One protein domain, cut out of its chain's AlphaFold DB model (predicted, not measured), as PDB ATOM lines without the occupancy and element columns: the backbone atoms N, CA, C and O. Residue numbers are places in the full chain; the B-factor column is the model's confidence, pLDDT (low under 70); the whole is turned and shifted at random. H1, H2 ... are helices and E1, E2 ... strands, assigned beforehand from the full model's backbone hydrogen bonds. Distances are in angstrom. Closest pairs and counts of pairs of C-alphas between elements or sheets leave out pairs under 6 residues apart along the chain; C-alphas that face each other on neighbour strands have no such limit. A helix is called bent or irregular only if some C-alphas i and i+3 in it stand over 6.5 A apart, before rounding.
ATOM      1  N   ASP A  11     161.420 212.770 160.756       89.69
ATOM      2  CA  ASP A  11     161.504 214.221 160.562       89.69
ATOM      3  C   ASP A  11     160.233 214.860 160.001       89.69
ATOM      4  O   ASP A  11     159.925 216.002 160.353       89.69
ATOM      5  N   SER A  12     159.423 214.133 159.228       91.56
ATOM      6  CA  SER A  12     158.194 214.701 158.667       91.56
ATOM      7  C   SER A  12     156.993 214.654 159.615       91.56
ATOM      8  O   SER A  12     156.032 215.366 159.360       91.56
ATOM      9  N   LEU A  13     157.047 213.911 160.731       93.94
ATOM     10  CA  LEU A  13     155.946 213.822 161.711       93.94
ATOM     11  C   LEU A  13     155.605 215.193 162.331       93.94
ATOM     12  O   LEU A  13     156.444 215.772 163.019       93.94
ATOM     13  N   GLN A  14     154.391 215.707 162.146       93.75
ATOM     14  CA  GLN A  14     153.967 217.008 162.689       93.75
ATOM     15  C   GLN A  14     152.924 216.880 163.801       93.75
ATOM     16  O   GLN A  14     152.826 217.746 164.670       93.75
ATOM     17  N   THR A  15     152.136 215.806 163.797       95.25
ATOM     18  CA  THR A  15     150.972 215.653 164.679       95.25
ATOM     19  C   THR A  15     151.040 214.392 165.538       95.25
ATOM     20  O   THR A  15     151.676 213.397 165.190       95.25
ATOM     21  N   LEU A  16     150.310 214.395 166.662       94.44
ATOM     22  CA  LEU A  16     150.178 213.213 167.525       94.44
ATOM     23  C   LEU A  16     149.532 212.022 166.803       94.44
ATOM     24  O   LEU A  16     149.811 210.873 167.140       94.44
ATOM     25  N   GLU A  17     148.657 212.283 165.832       93.50
ATOM     26  CA  GLU A  17     148.010 211.230 165.055       93.50
ATOM     27  C   GLU A  17     149.008 210.530 164.126       93.50
ATOM     28  O   GLU A  17     149.051 209.299 164.096       93.50
ATOM     29  N   GLU A  18     149.855 211.291 163.430       94.56
ATOM     30  CA  GLU A  18     150.927 210.732 162.601       94.56
ATOM     31  C   GLU A  18     151.910 209.917 163.443       94.56
ATOM     32  O   GLU A  18     152.244 208.796 163.067       94.56
ATOM     33  N   VAL A  19     152.296 210.419 164.622       94.62
ATOM     34  CA  VAL A  19     153.160 209.696 165.571       94.62
ATOM     35  C   VAL A  19     152.542 208.361 165.993       94.62
ATOM     36  O   VAL A  19     153.212 207.331 165.970       94.62
ATOM     37  N   ARG A  20     151.250 208.341 166.349       93.31
ATOM     38  CA  ARG A  20     150.547 207.102 166.728       93.31
ATOM     39  C   ARG A  20     150.483 206.109 165.571       93.31
ATOM     40  O   ARG A  20     150.706 204.917 165.783       93.31
ATOM     41  N   ARG A  21     150.192 206.585 164.356       92.50
ATOM     42  CA  ARG A  21     150.175 205.742 163.152       92.50
ATOM     43  C   ARG A  21     151.561 205.174 162.865       92.50
ATOM     44  O   ARG A  21     151.655 203.977 162.627       92.50
ATOM     45  N   PHE A  22     152.607 205.990 162.961       93.38
ATOM     46  CA  PHE A  22     153.995 205.566 162.782       93.38
ATOM     47  C   PHE A  22     154.412 204.505 163.811       93.38
ATOM     48  O   PHE A  22     154.884 203.443 163.440       93.38
ATOM     49  N   ILE A  23     154.131 204.700 165.103       93.31
ATOM     50  CA  ILE A  23     154.398 203.661 166.117       93.31
ATOM     51  C   ILE A  23     153.650 202.356 165.796       93.31
ATOM     52  O   ILE A  23     154.187 201.267 165.993       93.31
ATOM     53  N   THR A  24     152.427 202.452 165.270       93.06
ATOM     54  CA  THR A  24     151.622 201.280 164.894       93.06
ATOM     55  C   THR A  24     152.235 200.513 163.717       93.06
ATOM     56  O   THR A  24     152.147 199.286 163.697       93.06
ATOM     57  N   THR A  25     152.896 201.181 162.759       92.00
ATOM     58  CA  THR A  25     153.592 200.481 161.659       92.00
ATOM     59  C   THR A  25     154.782 199.660 162.157       92.00
ATOM     60  O   THR A  25     155.099 198.636 161.559       92.00
ATOM     61  N   LEU A  26     155.369 200.044 163.294       91.88
ATOM     62  CA  LEU A  26     156.418 199.292 163.993       91.88
ATOM     63  C   LEU A  26     155.863 198.172 164.896       91.88
ATOM     64  O   LEU A  26     156.606 197.579 165.675       91.88
ATOM     65  N   GLY A  27     154.553 197.896 164.843       92.19
ATOM     66  CA  GLY A  27     153.885 196.940 165.733       92.19
ATOM     67  C   GLY A  27     153.747 197.437 167.176       92.19
ATOM     68  O   GLY A  27     153.456 196.654 168.081       92.19
ATOM     69  N   GLY A  28     153.979 198.730 167.403       91.50
ATOM     70  CA  GLY A  28     153.903 199.355 168.709       91.50
ATOM     71  C   GLY A  28     152.524 199.897 169.057       91.50
ATOM     72  O   GLY A  28     151.638 200.041 168.215       91.50
ATOM     73  N   HIS A  29     152.361 200.273 170.322       89.62
ATOM     74  CA  HIS A  29     151.193 200.995 170.799       89.62
ATOM     75  C   HIS A  29     151.596 201.979 171.893       89.62
ATOM     76  O   HIS A  29     152.364 201.643 172.792       89.62
ATOM     77  N   VAL A  30     151.017 203.179 171.859       86.88
ATOM     78  CA  VAL A  30     151.208 204.193 172.897       86.88
ATOM     79  C   VAL A  30     149.861 204.772 173.335       86.88
ATOM     80  O   VAL A  30     149.046 205.222 172.523       86.88
ATOM     81  N   ALA A  31     149.612 204.752 174.644       85.69
ATOM     82  CA  ALA A  31     148.445 205.372 175.260       85.69
ATOM     83  C   ALA A  31     148.816 206.736 175.852       85.69
ATOM     84  O   ALA A  31     149.981 206.992 176.143       85.69
ATOM     85  N   ASN A  32     147.811 207.597 176.055       85.69
ATOM     86  CA  ASN A  32     147.963 208.865 176.784       85.69
ATOM     87  C   ASN A  32     149.150 209.717 176.300       85.69
ATOM     88  O   ASN A  32     149.945 210.186 177.102       85.69
ATOM     89  N   VAL A  33     149.311 209.848 174.978       88.88
ATOM     90  CA  VAL A  33     150.376 210.678 174.406       88.88
ATOM     91  C   VAL A  33     150.073 212.142 174.692       88.88
ATOM     92  O   VAL A  33     149.100 212.670 174.153       88.88
ATOM     93  N   ASP A  34     150.937 212.772 175.480       88.44
ATOM     94  CA  ASP A  34     150.874 214.197 175.793       88.44
ATOM     95  C   ASP A  34     151.591 215.013 174.711       88.44
ATOM     96  O   ASP A  34     151.075 216.005 174.198       88.44
ATOM     97  N   THR A  35     152.804 214.587 174.351       94.88
ATOM     98  CA  THR A  35     153.662 215.263 173.371       94.88
ATOM     99  C   THR A  35     154.731 214.308 172.830       94.88
ATOM    100  O   THR A  35     154.892 213.186 173.315       94.88
ATOM    101  N   PHE A  36     155.486 214.759 171.837       96.38
ATOM    102  CA  PHE A  36     156.661 214.076 171.316       96.38
ATOM    103  C   PHE A  36     157.761 215.091 171.017       96.38
ATOM    104  O   PHE A  36     157.506 216.283 170.859       96.38
ATOM    105  N   LEU A  37     158.989 214.604 170.942       95.56
ATOM    106  CA  LEU A  37     160.156 215.374 170.542       95.56
ATOM    107  C   LEU A  37     161.026 214.530 169.619       95.56
ATOM    108  O   LEU A  37     160.970 213.299 169.646       95.56
ATOM    109  N   LYS A  38     161.820 215.222 168.811       95.19
ATOM    110  CA  LYS A  38     162.774 214.615 167.896       95.19
ATOM    111  C   LYS A  38     164.166 215.075 168.268       95.19
ATOM    112  O   LYS A  38     164.364 216.268 168.497       95.19
ATOM    113  N   THR A  39     165.095 214.143 168.372       93.69
ATOM    114  CA  THR A  39     166.488 214.430 168.713       93.69
ATOM    115  C   THR A  39     167.345 213.245 168.304       93.69
ATOM    116  O   THR A  39     166.854 212.129 168.297       93.69
ATOM    117  N   ASP A  40     168.607 213.482 167.991       93.50
ATOM    118  CA  ASP A  40     169.577 212.429 167.686       93.50
ATOM    119  C   ASP A  40     170.198 211.924 169.000       93.50
ATOM    120  O   ASP A  40     171.035 212.612 169.587       93.50
ATOM    121  N   LEU A  41     169.700 210.803 169.539       93.88
ATOM    122  CA  LEU A  41     170.074 210.249 170.848       93.88
ATOM    123  C   LEU A  41     171.382 209.457 170.813       93.88
ATOM    124  O   LEU A  41     172.059 209.360 171.842       93.88
ATOM    125  N   ASP A  42     171.722 208.872 169.667       92.31
ATOM    126  CA  ASP A  42     172.934 208.074 169.474       92.31
ATOM    127  C   ASP A  42     174.016 208.790 168.641       92.31
ATOM    128  O   ASP A  42     175.099 208.231 168.437       92.31
ATOM    129  N   ASN A  43     173.772 210.053 168.273       90.81
ATOM    130  CA  ASN A  43     174.644 210.927 167.486       90.81
ATOM    131  C   ASN A  43     174.964 210.357 166.090       90.81
ATOM    132  O   ASN A  43     176.091 210.503 165.599       90.81
ATOM    133  N   ASN A  44     174.009 209.671 165.459       90.56
ATOM    134  CA  ASN A  44     174.189 209.064 164.139       90.56
ATOM    135  C   ASN A  44     173.815 209.994 162.963       90.56
ATOM    136  O   ASN A  44     173.960 209.605 161.799       90.56
ATOM    137  N   GLY A  45     173.376 211.221 163.256       90.31
ATOM    138  CA  GLY A  45     172.958 212.239 162.295       90.31
ATOM    139  C   GLY A  45     171.489 212.154 161.875       90.31
ATOM    140  O   GLY A  45     171.059 212.964 161.052       90.31
ATOM    141  N   LEU A  46     170.721 211.200 162.406       91.62
ATOM    142  CA  LEU A  46     169.295 211.032 162.151       91.62
ATOM    143  C   LEU A  46     168.478 211.410 163.384       91.62
ATOM    144  O   LEU A  46     168.900 211.236 164.522       91.62
ATOM    145  N   ALA A  47     167.264 211.904 163.160       93.56
ATOM    146  CA  ALA A  47     166.345 212.157 164.255       93.56
ATOM    147  C   ALA A  47     165.728 210.855 164.781       93.56
ATOM    148  O   ALA A  47     165.046 210.139 164.040       93.56
ATOM    149  N   ASP A  48     165.878 210.628 166.083       95.88
ATOM    150  CA  ASP A  48     165.082 209.681 166.853       95.88
ATOM    151  C   ASP A  48     163.801 210.349 167.348       95.88
ATOM    152  O   ASP A  48     163.700 211.575 167.462       95.88
ATOM    153  N   LEU A  49     162.804 209.535 167.677       96.94
ATOM    154  CA  LEU A  49     161.510 209.998 168.163       96.94
ATOM    155  C   LEU A  49     161.325 209.598 169.622       96.94
ATOM    156  O   LEU A  49     161.276 208.413 169.928       96.94
ATOM    157  N   ILE A  50     161.112 210.563 170.515       97.25
ATOM    158  CA  ILE A  50     160.671 210.287 171.886       97.25
ATOM    159  C   ILE A  50     159.223 210.731 172.049       97.25
ATOM    160  O   ILE A  50     158.879 211.892 171.830       97.25
ATOM    161  N   VAL A  51     158.373 209.812 172.486       96.50
ATOM    162  CA  VAL A  51     156.945 210.024 172.704       96.50
ATOM    163  C   VAL A  51     156.650 209.961 174.195       96.50
ATOM    164  O   VAL A  51     156.765 208.908 174.829       96.50
ATOM    165  N   LYS A  52     156.250 211.106 174.759       94.00
ATOM    166  CA  LYS A  52     155.823 211.219 176.156       94.00
ATOM    167  C   LYS A  52     154.397 210.673 176.272       94.00
ATOM    168  O   LYS A  52     153.431 211.388 176.017       94.00
ATOM    169  N   GLY A  53     154.287 209.389 176.597       88.12
ATOM    170  CA  GLY A  53     153.030 208.687 176.859       88.12
ATOM    171  C   GLY A  53     153.209 207.600 177.920       88.12
ATOM    172  O   GLY A  53     154.235 207.568 178.600       88.12
ATOM    173  N   ASP A  54     152.228 206.702 178.057       84.25
ATOM    174  CA  ASP A  54     152.338 205.508 178.911       84.25
ATOM    175  C   ASP A  54     152.356 204.231 178.047       84.25
ATOM    176  O   ASP A  54     151.321 203.886 177.456       84.25
ATOM    177  N   PRO A  55     153.496 203.514 177.961       88.56
ATOM    178  CA  PRO A  55     154.805 203.848 178.547       88.56
ATOM    179  C   PRO A  55     155.554 204.945 177.762       88.56
ATOM    180  O   PRO A  55     155.222 205.237 176.607       88.56
ATOM    181  N   LEU A  56     156.619 205.499 178.361       93.81
ATOM    182  CA  LEU A  56     157.582 206.335 177.640       93.81
ATOM    183  C   LEU A  56     158.147 205.514 176.476       93.81
ATOM    184  O   LEU A  56     158.728 204.447 176.680       93.81
ATOM    185  N   THR A  57     157.927 205.997 175.259       96.06
ATOM    186  CA  THR A  57     158.206 205.244 174.036       96.06
ATOM    187  C   THR A  57     159.245 205.987 173.215       96.06
ATOM    188  O   THR A  57     159.120 207.195 173.026       96.06
ATOM    189  N   ILE A  58     160.267 205.283 172.739       97.00
ATOM    190  CA  ILE A  58     161.354 205.859 171.951       97.00
ATOM    191  C   ILE A  58     161.542 205.029 170.689       97.00
ATOM    192  O   ILE A  58     161.576 203.805 170.764       97.00
ATOM    193  N   VAL A  59     161.651 205.679 169.538       96.50
ATOM    194  CA  VAL A  59     162.011 205.039 168.274       96.50
ATOM    195  C   VAL A  59     163.394 205.520 167.882       96.50
ATOM    196  O   VAL A  59     163.568 206.710 167.635       96.50
ATOM    197  N   MET A  60     164.341 204.587 167.835       95.44
ATOM    198  CA  MET A  60     165.701 204.835 167.373       95.44
ATOM    199  C   MET A  60     165.756 204.649 165.861       95.44
ATOM    200  O   MET A  60     165.451 203.559 165.368       95.44
ATOM    201  N   ASN A  61     166.144 205.689 165.140       92.88
ATOM    202  CA  ASN A  61     166.305 205.674 163.699       92.88
ATOM    203  C   ASN A  61     167.710 205.187 163.355       92.88
ATOM    204  O   ASN A  61     168.700 205.859 163.632       92.88
ATOM    205  N   SER A  62     167.813 204.000 162.762       83.81
ATOM    206  CA  SER A  62     169.103 203.410 162.411       83.81
ATOM    207  C   SER A  62     169.263 203.302 160.900       83.81
ATOM    208  O   SER A  62     168.512 202.581 160.245       83.81
ATOM    209  N   ASN A  63     170.323 203.927 160.367       69.75
ATOM    210  CA  ASN A  63     170.687 203.936 158.940       69.75
ATOM    211  C   ASN A  63     170.700 202.549 158.252       69.75
ATOM    212  O   ASN A  63     170.585 202.477 157.031       69.75
ATOM    213  N   SER A  64     170.884 201.447 158.990       67.06
ATOM    214  CA  SER A  64     171.098 200.104 158.418       67.06
ATOM    215  C   SER A  64     170.195 198.997 158.967       67.06
ATOM    216  O   SER A  64     170.105 197.936 158.350       67.06
ATOM    217  N   ALA A  65     169.529 199.213 160.104       70.25
ATOM    218  CA  ALA A  65     168.750 198.181 160.797       70.25
ATOM    219  C   ALA A  65     167.238 198.459 160.825       70.25
ATOM    220  O   ALA A  65     166.493 197.670 161.408       70.25
ATOM    221  N   GLY A  66     166.801 199.561 160.205       83.31
ATOM    222  CA  GLY A  66     165.442 200.075 160.333       83.31
ATOM    223  C   GLY A  66     165.175 200.689 161.709       83.31
ATOM    224  O   GLY A  66     166.016 200.644 162.613       83.31
ATOM    225  N   ASP A  67     163.985 201.262 161.849       91.06
ATOM    226  CA  ASP A  67     163.544 201.918 163.076       91.06
ATOM    227  C   ASP A  67     163.320 200.902 164.205       91.06
ATOM    228  O   ASP A  67     162.601 199.909 164.046       91.06
ATOM    229  N   LYS A  68     163.915 201.155 165.374       93.25
ATOM    230  CA  LYS A  68     163.801 200.285 166.552       93.25
ATOM    231  C   LYS A  68     162.948 200.929 167.625       93.25
ATOM    232  O   LYS A  68     163.303 201.962 168.185       93.25
ATOM    233  N   LEU A  69     161.847 200.270 167.957       94.56
ATOM    234  CA  LEU A  69     160.950 200.685 169.025       94.56
ATOM    235  C   LEU A  69     161.453 200.201 170.393       94.56
ATOM    236  O   LEU A  69     161.669 199.008 170.608       94.56
ATOM    237  N   HIS A  70     161.563 201.125 171.340       95.69
ATOM    238  CA  HIS A  70     161.925 200.888 172.729       95.69
ATOM    239  C   HIS A  70     160.833 201.421 173.660       95.69
ATOM    240  O   HIS A  70     160.398 202.567 173.551       95.69
ATOM    241  N   TYR A  71     160.433 200.604 174.632       94.12
ATOM    242  CA  TYR A  71     159.605 201.042 175.752       94.12
ATOM    243  C   TYR A  71     160.479 201.201 176.989       94.12
ATOM    244  O   TYR A  71     161.086 200.233 177.451       94.12
ATOM    245  N   VAL A  72     160.525 202.409 177.541       93.31
ATOM    246  CA  VAL A  72     161.334 202.736 178.714       93.31
ATOM    247  C   VAL A  72     160.423 202.791 179.935       93.31
ATOM    248  O   VAL A  72     159.525 203.624 180.037       93.31
ATOM    249  N   TYR A  73     160.646 201.879 180.876       89.56
ATOM    250  CA  TYR A  73     159.860 201.767 182.103       89.56
ATOM    251  C   TYR A  73     160.771 201.558 183.314       89.56
ATOM    252  O   TYR A  73     161.817 200.907 183.180       89.56
ATOM    253  N   PRO A  74     160.393 202.095 184.487       87.38
ATOM    254  CA  PRO A  74     161.178 201.919 185.699       87.38
ATOM    255  C   PRO A  74     161.185 200.450 186.141       87.38
ATOM    256  O   PRO A  74     160.307 199.676 185.737       87.38
ATOM    257  N   PRO A  75     162.145 200.058 186.994       79.88
ATOM    258  CA  PRO A  75     162.081 198.791 187.711       79.88
ATOM    259  C   PRO A  75     160.718 198.637 188.416       79.88
ATOM    260  O   PRO A  75     160.279 199.517 189.157       79.88
ATOM    261  N   GLY A  76     160.013 197.529 188.164       78.62
ATOM    262  CA  GLY A  76     158.686 197.254 188.741       78.62
ATOM    263  C   GLY A  76     157.474 197.726 187.915       78.62
ATOM    264  O   GLY A  76     157.590 198.245 186.806       78.62
ATOM    265  N   PHE A  77     156.262 197.436 188.405       80.12
ATOM    266  CA  PHE A  77     155.003 197.682 187.668       80.12
ATOM    267  C   PHE A  77     154.205 198.890 188.170       80.12
ATOM    268  O   PHE A  77     153.328 199.392 187.463       80.12
ATOM    269  N   ALA A  78     154.477 199.332 189.399       80.50
ATOM    270  CA  ALA A  78     153.701 200.371 190.068       80.50
ATOM    271  C   ALA A  78     154.065 201.795 189.622       80.50
ATOM    272  O   ALA A  78     153.327 202.736 189.921       80.50
ATOM    273  N   SER A  79     155.178 201.945 188.908       84.25
ATOM    274  CA  SER A  79     155.763 203.234 188.566       84.25
ATOM    275  C   SER A  79     155.818 203.466 187.056       84.25
ATOM    276  O   SER A  79     155.721 202.540 186.251       84.25
ATOM    277  N   GLU A  80     155.963 204.728 186.681       87.06
ATOM    278  CA  GLU A  80     156.178 205.222 185.325       87.06
ATOM    279  C   GLU A  80     157.307 206.251 185.316       87.06
ATOM    280  O   GLU A  80     157.631 206.834 186.354       87.06
ATOM    281  N   TYR A  81     157.894 206.475 184.141       90.31
ATOM    282  CA  TYR A  81     158.854 207.552 183.945       90.31
ATOM    283  C   TYR A  81     158.185 208.782 183.356       90.31
ATOM    284  O   TYR A  81     157.486 208.704 182.348       90.31
ATOM    285  N   LEU A  82     158.480 209.930 183.956       90.12
ATOM    286  CA  LEU A  82     158.186 211.244 183.411       90.12
ATOM    287  C   LEU A  82     159.477 211.824 182.830       90.12
ATOM    288  O   LEU A  82     160.454 212.022 183.555       90.12
ATOM    289  N   LEU A  83     159.484 212.100 181.524       93.25
ATOM    290  CA  LEU A  83     160.633 212.714 180.857       93.25
ATOM    291  C   LEU A  83     160.711 214.210 181.185       93.25
ATOM    292  O   LEU A  83     159.934 215.015 180.651       93.25
ATOM    293  N   MET A  84     161.687 214.560 182.018       92.31
ATOM    294  CA  MET A  84     161.955 215.928 182.460       92.31
ATOM    295  C   MET A  84     162.688 216.732 181.386       92.31
ATOM    296  O   MET A  84     162.388 217.905 181.187       92.31
ATOM    297  N   GLY A  85     163.597 216.089 180.654       92.19
ATOM    298  CA  GLY A  85     164.365 216.715 179.584       92.19
ATOM    299  C   GLY A  85     165.381 215.759 178.970       92.19
ATOM    300  O   GLY A  85     165.548 214.634 179.442       92.19
ATOM    301  N   VAL A  86     166.043 216.232 177.918       93.75
ATOM    302  CA  VAL A  86     167.212 215.583 177.323       93.75
ATOM    303  C   VAL A  86     168.389 216.523 177.546       93.75
ATOM    304  O   VAL A  86     168.320 217.683 177.139       93.75
ATOM    305  N   ASP A  87     169.415 216.053 178.247       91.69
ATOM    306  CA  ASP A  87     170.654 216.789 178.466       91.69
ATOM    307  C   ASP A  87     171.714 216.328 177.462       91.69
ATOM    308  O   ASP A  87     171.982 215.136 177.329       91.69
ATOM    309  N   SER A  88     172.311 217.284 176.757       85.81
ATOM    310  CA  SER A  88     173.395 217.052 175.797       85.81
ATOM    311  C   SER A  88     174.778 217.331 176.394       85.81
ATOM    312  O   SER A  88     175.790 217.266 175.687       85.81
ATOM    313  N   SER A  89     174.851 217.700 177.676       78.38
ATOM    314  CA  SER A  89     176.116 217.939 178.358       78.38
ATOM    315  C   SER A  89     176.969 216.660 178.362       78.38
ATOM    316  O   SER A  89     176.479 215.543 178.526       78.38
ATOM    317  N   GLY A  90     178.271 216.794 178.087       70.19
ATOM    318  CA  GLY A  90     179.189 215.648 178.030       70.19
ATOM    319  C   GLY A  90     179.218 214.869 176.705       70.19
ATOM    320  O   GLY A  90     179.851 213.818 176.648       70.19
ATOM    321  N   GLY A  91     178.589 215.368 175.633       79.62
ATOM    322  CA  GLY A  91     178.751 214.835 174.268       79.62
ATOM    323  C   GLY A  91     177.934 213.577 173.944       79.62
ATOM    324  O   GLY A  91     178.008 213.072 172.827       79.62
ATOM    325  N   GLN A  92     177.133 213.085 174.889       84.94
ATOM    326  CA  GLN A  92     176.127 212.045 174.682       84.94
ATOM    327  C   GLN A  92     174.772 212.572 175.156       84.94
ATOM    328  O   GLN A  92     174.720 213.251 176.177       84.94
ATOM    329  N   GLN A  93     173.689 212.238 174.451       92.25
ATOM    330  CA  GLN A  93     172.347 212.583 174.912       92.25
ATOM    331  C   GLN A  93     171.929 211.726 176.106       92.25
ATOM    332  O   GLN A  93     171.987 210.495 176.064       92.25
ATOM    333  N   GLN A  94     171.467 212.396 177.156       94.25
ATOM    334  CA  GLN A  94     171.060 211.805 178.422       94.25
ATOM    335  C   GLN A  94     169.592 212.131 178.697       94.25
ATOM    336  O   GLN A  94     169.182 213.289 178.725       94.25
ATOM    337  N   LEU A  95     168.776 211.108 178.921       95.31
ATOM    338  CA  LEU A  95     167.382 211.258 179.313       95.31
ATOM    339  C   LEU A  95     167.300 211.477 180.818       95.31
ATOM    340  O   LEU A  95     167.665 210.593 181.589       95.31
ATOM    341  N   LEU A  96     166.756 212.620 181.225       94.81
ATOM    342  CA  LEU A  96     166.476 212.922 182.626       94.81
ATOM    343  C   LEU A  96     165.056 212.458 182.955       94.81
ATOM    344  O   LEU A  96     164.071 213.066 182.519       94.81
ATOM    345  N   LEU A  97     164.942 211.367 183.706       93.38
ATOM    346  CA  LEU A  97     163.679 210.692 183.978       93.38
ATOM    347  C   LEU A  97     163.331 210.764 185.458       93.38
ATOM    348  O   LEU A  97     164.063 210.272 186.309       93.38
ATOM    349  N   LYS A  98     162.167 211.323 185.777       90.50
ATOM    350  CA  LYS A  98     161.628 211.274 187.135       90.50
ATOM    351  C   LYS A  98     160.714 210.064 187.279       90.50
ATOM    352  O   LYS A  98     159.760 209.919 186.513       90.50
ATOM    353  N   THR A  99     160.958 209.235 188.287       87.00
ATOM    354  CA  THR A  99     160.041 208.140 188.628       87.00
ATOM    355  C   THR A  99     158.784 208.689 189.307       87.00
ATOM    356  O   THR A  99     158.854 209.532 190.202       87.00
ATOM    357  N   SER A 100     157.616 208.213 188.882       82.75
ATOM    358  CA  SER A 100     156.311 208.566 189.451       82.75
ATOM    359  C   SER A 100     155.477 207.309 189.681       82.75
ATOM    360  O   SER A 100     155.551 206.365 188.900       82.75
ATOM    361  N   LYS A 101     154.649 207.274 190.732       81.12
ATOM    362  CA  LYS A 101     153.683 206.181 190.924       81.12
ATOM    363  C   LYS A 101     152.516 206.339 189.953       81.12
ATOM    364  O   LYS A 101     151.844 207.370 189.946       81.12
ATOM    365  N   LYS A 102     152.205 205.277 189.206       78.19
ATOM    366  CA  LYS A 102     151.046 205.230 188.306       78.19
ATOM    367  C   LYS A 102     149.753 205.447 189.095       78.19
ATOM    368  O   LYS A 102     149.534 204.822 190.139       78.19
ATOM    369  N   LYS A 103     148.835 206.249 188.544       74.06
ATOM    370  CA  LYS A 103     147.579 206.646 189.217       74.06
ATOM    371  C   LYS A 103     146.768 205.473 189.779       74.06
ATOM    372  O   LYS A 103     146.274 205.550 190.900       74.06
ATOM    373  N   LYS A 104     146.678 204.358 189.046       73.94
ATOM    374  CA  LYS A 104     145.935 203.158 189.480       73.94
ATOM    375  C   LYS A 104     146.491 202.503 190.756       73.94
ATOM    376  O   LYS A 104     145.735 201.876 191.488       73.94
ATOM    377  N   TYR A 105     147.782 202.681 191.052       71.12
ATOM    378  CA  TYR A 105     148.413 202.164 192.274       71.12
ATOM    379  C   TYR A 105     148.407 203.177 193.429       71.12
ATOM    380  O   TYR A 105     148.616 202.786 194.580       71.12
ATOM    381  N   LEU A 106     148.098 204.458 193.170       63.28
ATOM    382  CA  LEU A 106     147.935 205.459 194.231       63.28
ATOM    383  C   LEU A 106     146.828 205.039 195.208       63.28
ATOM    384  O   LEU A 106     147.056 205.065 196.417       63.28
ATOM    385  N   HIS A 107     145.686 204.554 194.705       56.09
ATOM    386  CA  HIS A 107     144.549 204.137 195.538       56.09
ATOM    387  C   HIS A 107     144.901 203.006 196.524       56.09
ATOM    388  O   HIS A 107     144.466 203.022 197.674       56.09
ATOM    389  N   TYR A 108     145.744 202.052 196.109       53.25
ATOM    390  CA  TYR A 108     146.203 200.957 196.971       53.25
ATOM    391  C   TYR A 108     147.209 201.427 198.029       53.25
ATOM    392  O   TYR A 108     147.132 201.004 199.182       53.25
ATOM    393  N   SER A 109     148.112 202.347 197.671       50.47
ATOM    394  CA  SER A 109     149.100 202.890 198.614       50.47
ATOM    395  C   SER A 109     148.483 203.802 199.686       50.47
ATOM    396  O   SER A 109     148.914 203.784 200.835       50.47
ATOM    397  N   GLN A 110     147.417 204.537 199.350       52.19
ATOM    398  CA  GLN A 110     146.758 205.487 200.254       52.19
ATOM    399  C   GLN A 110     145.954 204.827 201.387       52.19
ATOM    400  O   GLN A 110     145.648 205.507 202.364       52.19
ATOM    401  N   LYS A 111     145.628 203.526 201.295       51.72
ATOM    402  CA  LYS A 111     144.967 202.771 202.380       51.72
ATOM    403  C   LYS A 111     145.911 202.374 203.521       51.72
ATOM    404  O   LYS A 111     145.432 202.050 204.600       51.72
ATOM    405  N   ARG A 112     147.231 202.379 203.294       51.69
ATOM    406  CA  ARG A 112     148.246 202.000 204.298       51.69
ATOM    407  C   ARG A 112     148.966 203.194 204.933       51.69
ATOM    408  O   ARG A 112     149.780 202.989 205.825       51.69
ATOM    409  N   ILE A 113     148.678 204.420 204.490       51.44
ATOM    410  CA  ILE A 113     149.334 205.638 204.981       51.44
ATOM    411  C   ILE A 113     148.317 206.431 205.817       51.44
ATOM    412  O   ILE A 113     147.283 206.828 205.266       51.44
ATOM    413  N   PRO A 114     148.586 206.670 207.116       54.75
ATOM    414  CA  PRO A 114     147.795 207.577 207.949       54.75
ATOM    415  C   PRO A 114     147.580 208.925 207.237       54.75
ATOM    416  O   PRO A 114     148.501 209.428 206.596       54.75
ATOM    417  N   GLU A 115     146.372 209.503 207.289       57.78
ATOM    418  CA  GLU A 115     146.000 210.701 206.501       57.78
ATOM    419  C   GLU A 115     146.973 211.878 206.645       57.78
ATOM    420  O   GLU A 115     147.223 212.599 205.684       57.78
ATOM    421  N   ASN A 116     147.595 211.995 207.811       56.88
ATOM    422  CA  ASN A 116     148.602 212.980 208.184       56.88
ATOM    423  C   ASN A 116     149.978 212.820 207.497       56.88
ATOM    424  O   ASN A 116     150.784 213.739 207.590       56.88
ATOM    425  N   ASN A 117     150.244 211.720 206.779       54.91
ATOM    426  CA  ASN A 117     151.519 211.467 206.082       54.91
ATOM    427  C   ASN A 117     151.399 211.349 204.550       54.91
ATOM    428  O   ASN A 117     152.392 211.069 203.873       54.91
ATOM    429  N   LYS A 118     150.204 211.543 203.974       53.62
ATOM    430  CA  LYS A 118     149.978 211.359 202.528       53.62
ATOM    431  C   LYS A 118     150.719 212.398 201.674       53.62
ATOM    432  O   LYS A 118     151.308 212.021 200.664       53.62
ATOM    433  N   ASP A 119     150.748 213.662 202.098       51.22
ATOM    434  CA  ASP A 119     151.441 214.734 201.367       51.22
ATOM    435  C   ASP A 119     152.968 214.641 201.479       51.22
ATOM    436  O   ASP A 119     153.676 214.934 200.519       51.22
ATOM    437  N   THR A 120     153.494 214.190 202.619       47.84
ATOM    438  CA  THR A 120     154.935 214.019 202.854       47.84
ATOM    439  C   THR A 120     155.503 212.860 202.033       47.84
ATOM    440  O   THR A 120     156.519 213.032 201.366       47.84
ATOM    441  N   ALA A 121     154.798 211.723 201.968       48.72
ATOM    442  CA  ALA A 121     155.204 210.554 201.176       48.72
ATOM    443  C   ALA A 121     155.128 210.769 199.647       48.72
ATOM    444  O   ALA A 121     155.755 210.040 198.882       48.72
ATOM    445  N   LEU A 122     154.355 211.759 199.184       48.12
ATOM    446  CA  LEU A 122     154.289 212.175 197.774       48.12
ATOM    447  C   LEU A 122     155.326 213.259 197.423       48.12
ATOM    448  O   LEU A 122     155.603 213.481 196.243       48.12
ATOM    449  N   ARG A 123     155.877 213.946 198.436       42.94
ATOM    450  CA  ARG A 123     156.821 215.070 198.307       42.94
ATOM    451  C   ARG A 123     158.288 214.691 198.475       42.94
ATOM    452  O   ARG A 123     159.136 215.530 198.178       42.94
ATOM    453  N   GLU A 124     158.604 213.473 198.913       46.03
ATOM    454  CA  GLU A 124     159.980 212.971 198.859       46.03
ATOM    455  C   GLU A 124     160.500 213.107 197.426       46.03
ATOM    456  O   GLU A 124     159.840 212.673 196.472       46.03
ATOM    457  N   ALA A 125     161.645 213.783 197.277       45.38
ATOM    458  CA  ALA A 125     162.292 214.012 195.996       45.38
ATOM    459  C   ALA A 125     162.522 212.657 195.324       45.38
ATOM    460  O   ALA A 125     163.417 211.905 195.697       45.38
ATOM    461  N   GLN A 126     161.651 212.324 194.372       59.50
ATOM    462  CA  GLN A 126     161.765 211.076 193.636       59.50
ATOM    463  C   GLN A 126     163.089 211.117 192.868       59.50
ATOM    464  O   GLN A 126     163.357 212.140 192.225       59.50
ATOM    465  N   PRO A 127     163.909 210.056 192.939       64.31
ATOM    466  CA  PRO A 127     165.185 210.025 192.247       64.31
ATOM    467  C   PRO A 127     164.973 210.301 190.754       64.31
ATOM    468  O   PRO A 127     164.018 209.807 190.139       64.31
ATOM    469  N   ILE A 128     165.835 211.157 190.205       71.94
ATOM    470  CA  ILE A 128     165.940 211.369 188.766       71.94
ATOM    471  C   ILE A 128     166.937 210.334 188.261       71.94
ATOM    472  O   ILE A 128     168.120 210.407 188.589       71.94
ATOM    473  N   ASP A 129     166.453 209.381 187.476       84.25
ATOM    474  CA  ASP A 129     167.310 208.467 186.739       84.25
ATOM    475  C   ASP A 129     167.831 209.184 185.496       84.25
ATOM    476  O   ASP A 129     167.097 209.900 184.811       84.25
ATOM    477  N   THR A 130     169.109 208.979 185.197       93.31
ATOM    478  CA  THR A 130     169.731 209.484 183.974       93.31
ATOM    479  C   THR A 130     170.027 208.292 183.083       93.31
ATOM    480  O   THR A 130     170.850 207.456 183.448       93.31
ATOM    481  N   LEU A 131     169.329 208.174 181.952       95.44
ATOM    482  CA  LEU A 131     169.511 207.060 181.018       95.44
ATOM    483  C   LEU A 131     170.167 207.520 179.723       95.44
ATOM    484  O   LEU A 131     169.910 208.618 179.242       95.44
ATOM    485  N   VAL A 132     170.947 206.643 179.107       95.62
ATOM    486  CA  VAL A 132     171.538 206.852 177.783       95.62
ATOM    487  C   VAL A 132     171.263 205.667 176.873       95.62
ATOM    488  O   VAL A 132     171.076 204.547 177.352       95.62
ATOM    489  N   TYR A 133     171.282 205.895 175.560       95.00
ATOM    490  CA  TYR A 133     171.232 204.806 174.592       95.00
ATOM    491  C   TYR A 133     172.627 204.197 174.397       95.00
ATOM    492  O   TYR A 133     173.519 204.837 173.837       95.00
ATOM    493  N   ARG A 134     172.841 202.972 174.891       93.56
ATOM    494  CA  ARG A 134     174.069 202.174 174.707       93.56
ATOM    495  C   ARG A 134     173.744 200.684 174.694       93.56
ATOM    496  O   ARG A 134     172.727 200.264 175.231       93.56
ATOM    497  N   PHE A 135     174.607 199.879 174.071       94.19
ATOM    498  CA  PHE A 135     174.421 198.420 173.970       94.19
ATOM    499  C   PHE A 135     173.033 198.042 173.412       94.19
ATOM    500  O   PHE A 135     172.374 197.119 173.886       94.19
ATOM    501  N   ASN A 136     172.567 198.810 172.414       91.50
ATOM    502  CA  ASN A 136     171.266 198.642 171.760       91.50
ATOM    503  C   ASN A 136     170.060 198.727 172.730       91.50
ATOM    504  O   ASN A 136     169.028 198.092 172.506       91.50
ATOM    505  N   GLY A 137     170.176 199.509 173.806       93.94
ATOM    506  CA  GLY A 137     169.106 199.749 174.772       93.94
ATOM    507  C   GLY A 137     169.313 201.028 175.584       93.94
ATOM    508  O   GLY A 137     170.330 201.704 175.463       93.94
ATOM    509  N   PHE A 138     168.330 201.368 176.417       95.31
ATOM    510  CA  PHE A 138     168.459 202.454 177.388       95.31
ATOM    511  C   PHE A 138     168.965 201.885 178.702       95.31
ATOM    512  O   PHE A 138     168.331 200.981 179.238       95.31
ATOM    513  N   ILE A 139     170.089 202.399 179.198       96.25
ATOM    514  CA  ILE A 139     170.716 201.982 180.458       96.25
ATOM    515  C   ILE A 139     171.145 203.199 181.273       96.25
ATOM    516  O   ILE A 139     171.228 204.303 180.734       96.25
ATOM    517  N   GLU A 140     171.405 203.012 182.565       95.38
ATOM    518  CA  GLU A 140     171.867 204.084 183.445       95.38
ATOM    519  C   GLU A 140     173.157 204.720 182.912       95.38
ATOM    520  O   GLU A 140     174.071 204.039 182.446       95.38
ATOM    521  N   TYR A 141     173.236 206.046 182.966       94.88
ATOM    522  CA  TYR A 141     174.437 206.777 182.601       94.88
ATOM    523  C   TYR A 141     175.569 206.476 183.586       94.88
ATOM    524  O   TYR A 141     175.407 206.618 184.797       94.88
TER     525      TYR A 141
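AT A GLANCE: This is residues 11 to 141 of the 277 residues of an uncharacterized protein of Chitinophaga japonensis (UniProt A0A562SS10). Two four-stranded sheets, E1 to E4 and E5 to E8, are partly face to face as a sandwich whose strands are nearly aligned, and H1 covers the other face of the first sheet. H2 and H3, between E6 and E7, form an arm at one end that makes much of the length. The printed part has 131 residues, with three named helices and eight named strands in the order H1 E1 E2 E3 E4 E5 E6 H2 H3 E7 E8; each sheet is antiparallel, its strands side by side in chain order. The class is mixed, helices and strands. The whole is only just compact, close to loose, with a radius of gyration of the C-alphas of 16.5 A, and its elongated outline spans 55 by 34 by 23 A.

IN THESE COORDINATES: The printed part begins at Asp 11, and H1 follows at residues 16 to 25, 14.4 A long, with C-alpha 16 at (150.178, 213.213, 167.525). E1, residues 31 to 39, is 21.2 A long and bends by 73 degrees at residue 34. E2 is residues 48 to 54, 18.0 A long, E3 residues 56 to 60 and E4 residues 68 to 72. E5, residues 79 to 87, is 22.5 A long and bends by 55 degrees at residue 84; its C-alpha 79 is at (155.763, 203.234, 188.566). E6 is residues 94 to 101, 22.1 A long. H2 is residues 103 to 109, 10.2 A long. H3, residues 115 to 123, is 14.3 A long and irregular, with C-alphas 116 and 119 at 7.6 A. E7 is residues 128 to 134, 18.7 A long, and E8 residues 137 to 140, ending with C-alpha 140 at (171.867, 204.084, 183.445).

HOW THE PARTS SIT: E1, E2, E3 and E4 form a meander, each strand the antiparallel neighbour of the one before, in a strongly twisted sheet. N 37 and O 50 of the hairpin E1 and E2 are within hydrogen-bond range at 2.9 A, as are N 51 and O 57 of E2 and E3 at 2.8 A and N 70 and O 58 of E3 and E4 at 2.7 A. H1 is on this sheet in two layers, a helix on one face, at a height over the sheet of 9.1 A. It is only just over E3, with 3 of its C-alphas falling on that strand, and runs only just across the strands, at 63 degrees to E3 on the local plane. The closest C-alphas of H1 and E1 are those of Leu 16 and Thr 35, 7.1 A apart. The second sheet is strongly twisted too, and its way across turns by 89 degrees. N 82 and O 98 of the hairpin E5 and E6 are 2.9 A apart, N 97 and O 129 of E6 and E7 2.8 A, and N 139 and O 132 of the hairpin E7 and E8 3.0 A. Between the sheets of the sandwich, the closest C-alphas of E3 and E5 are those of Leu 56 and Tyr 81, 6.5 A apart, and those of E4 and E8 are Val 72 and Phe 138, 7.3 A apart. H2 only grazes the second sheet, and H2 and H3 are apart. Every O i to N i+4 pair is within hydrogen-bond range in H1, but 1 of 3 in H2, where 3 of 4 O i to N i+3 pairs are, and 3 of 5 in H3.

THE WHOLE: The two C-alphas farthest apart, those of Ser 64 and Asn 116, are 56.1 A apart. The printed part has no cut, and no link between named elements is long. The mean pLDDT of the printed part is 83.5; residues 63 to 64 and 106 to 127 are under 70, and H3 has a mean of 51.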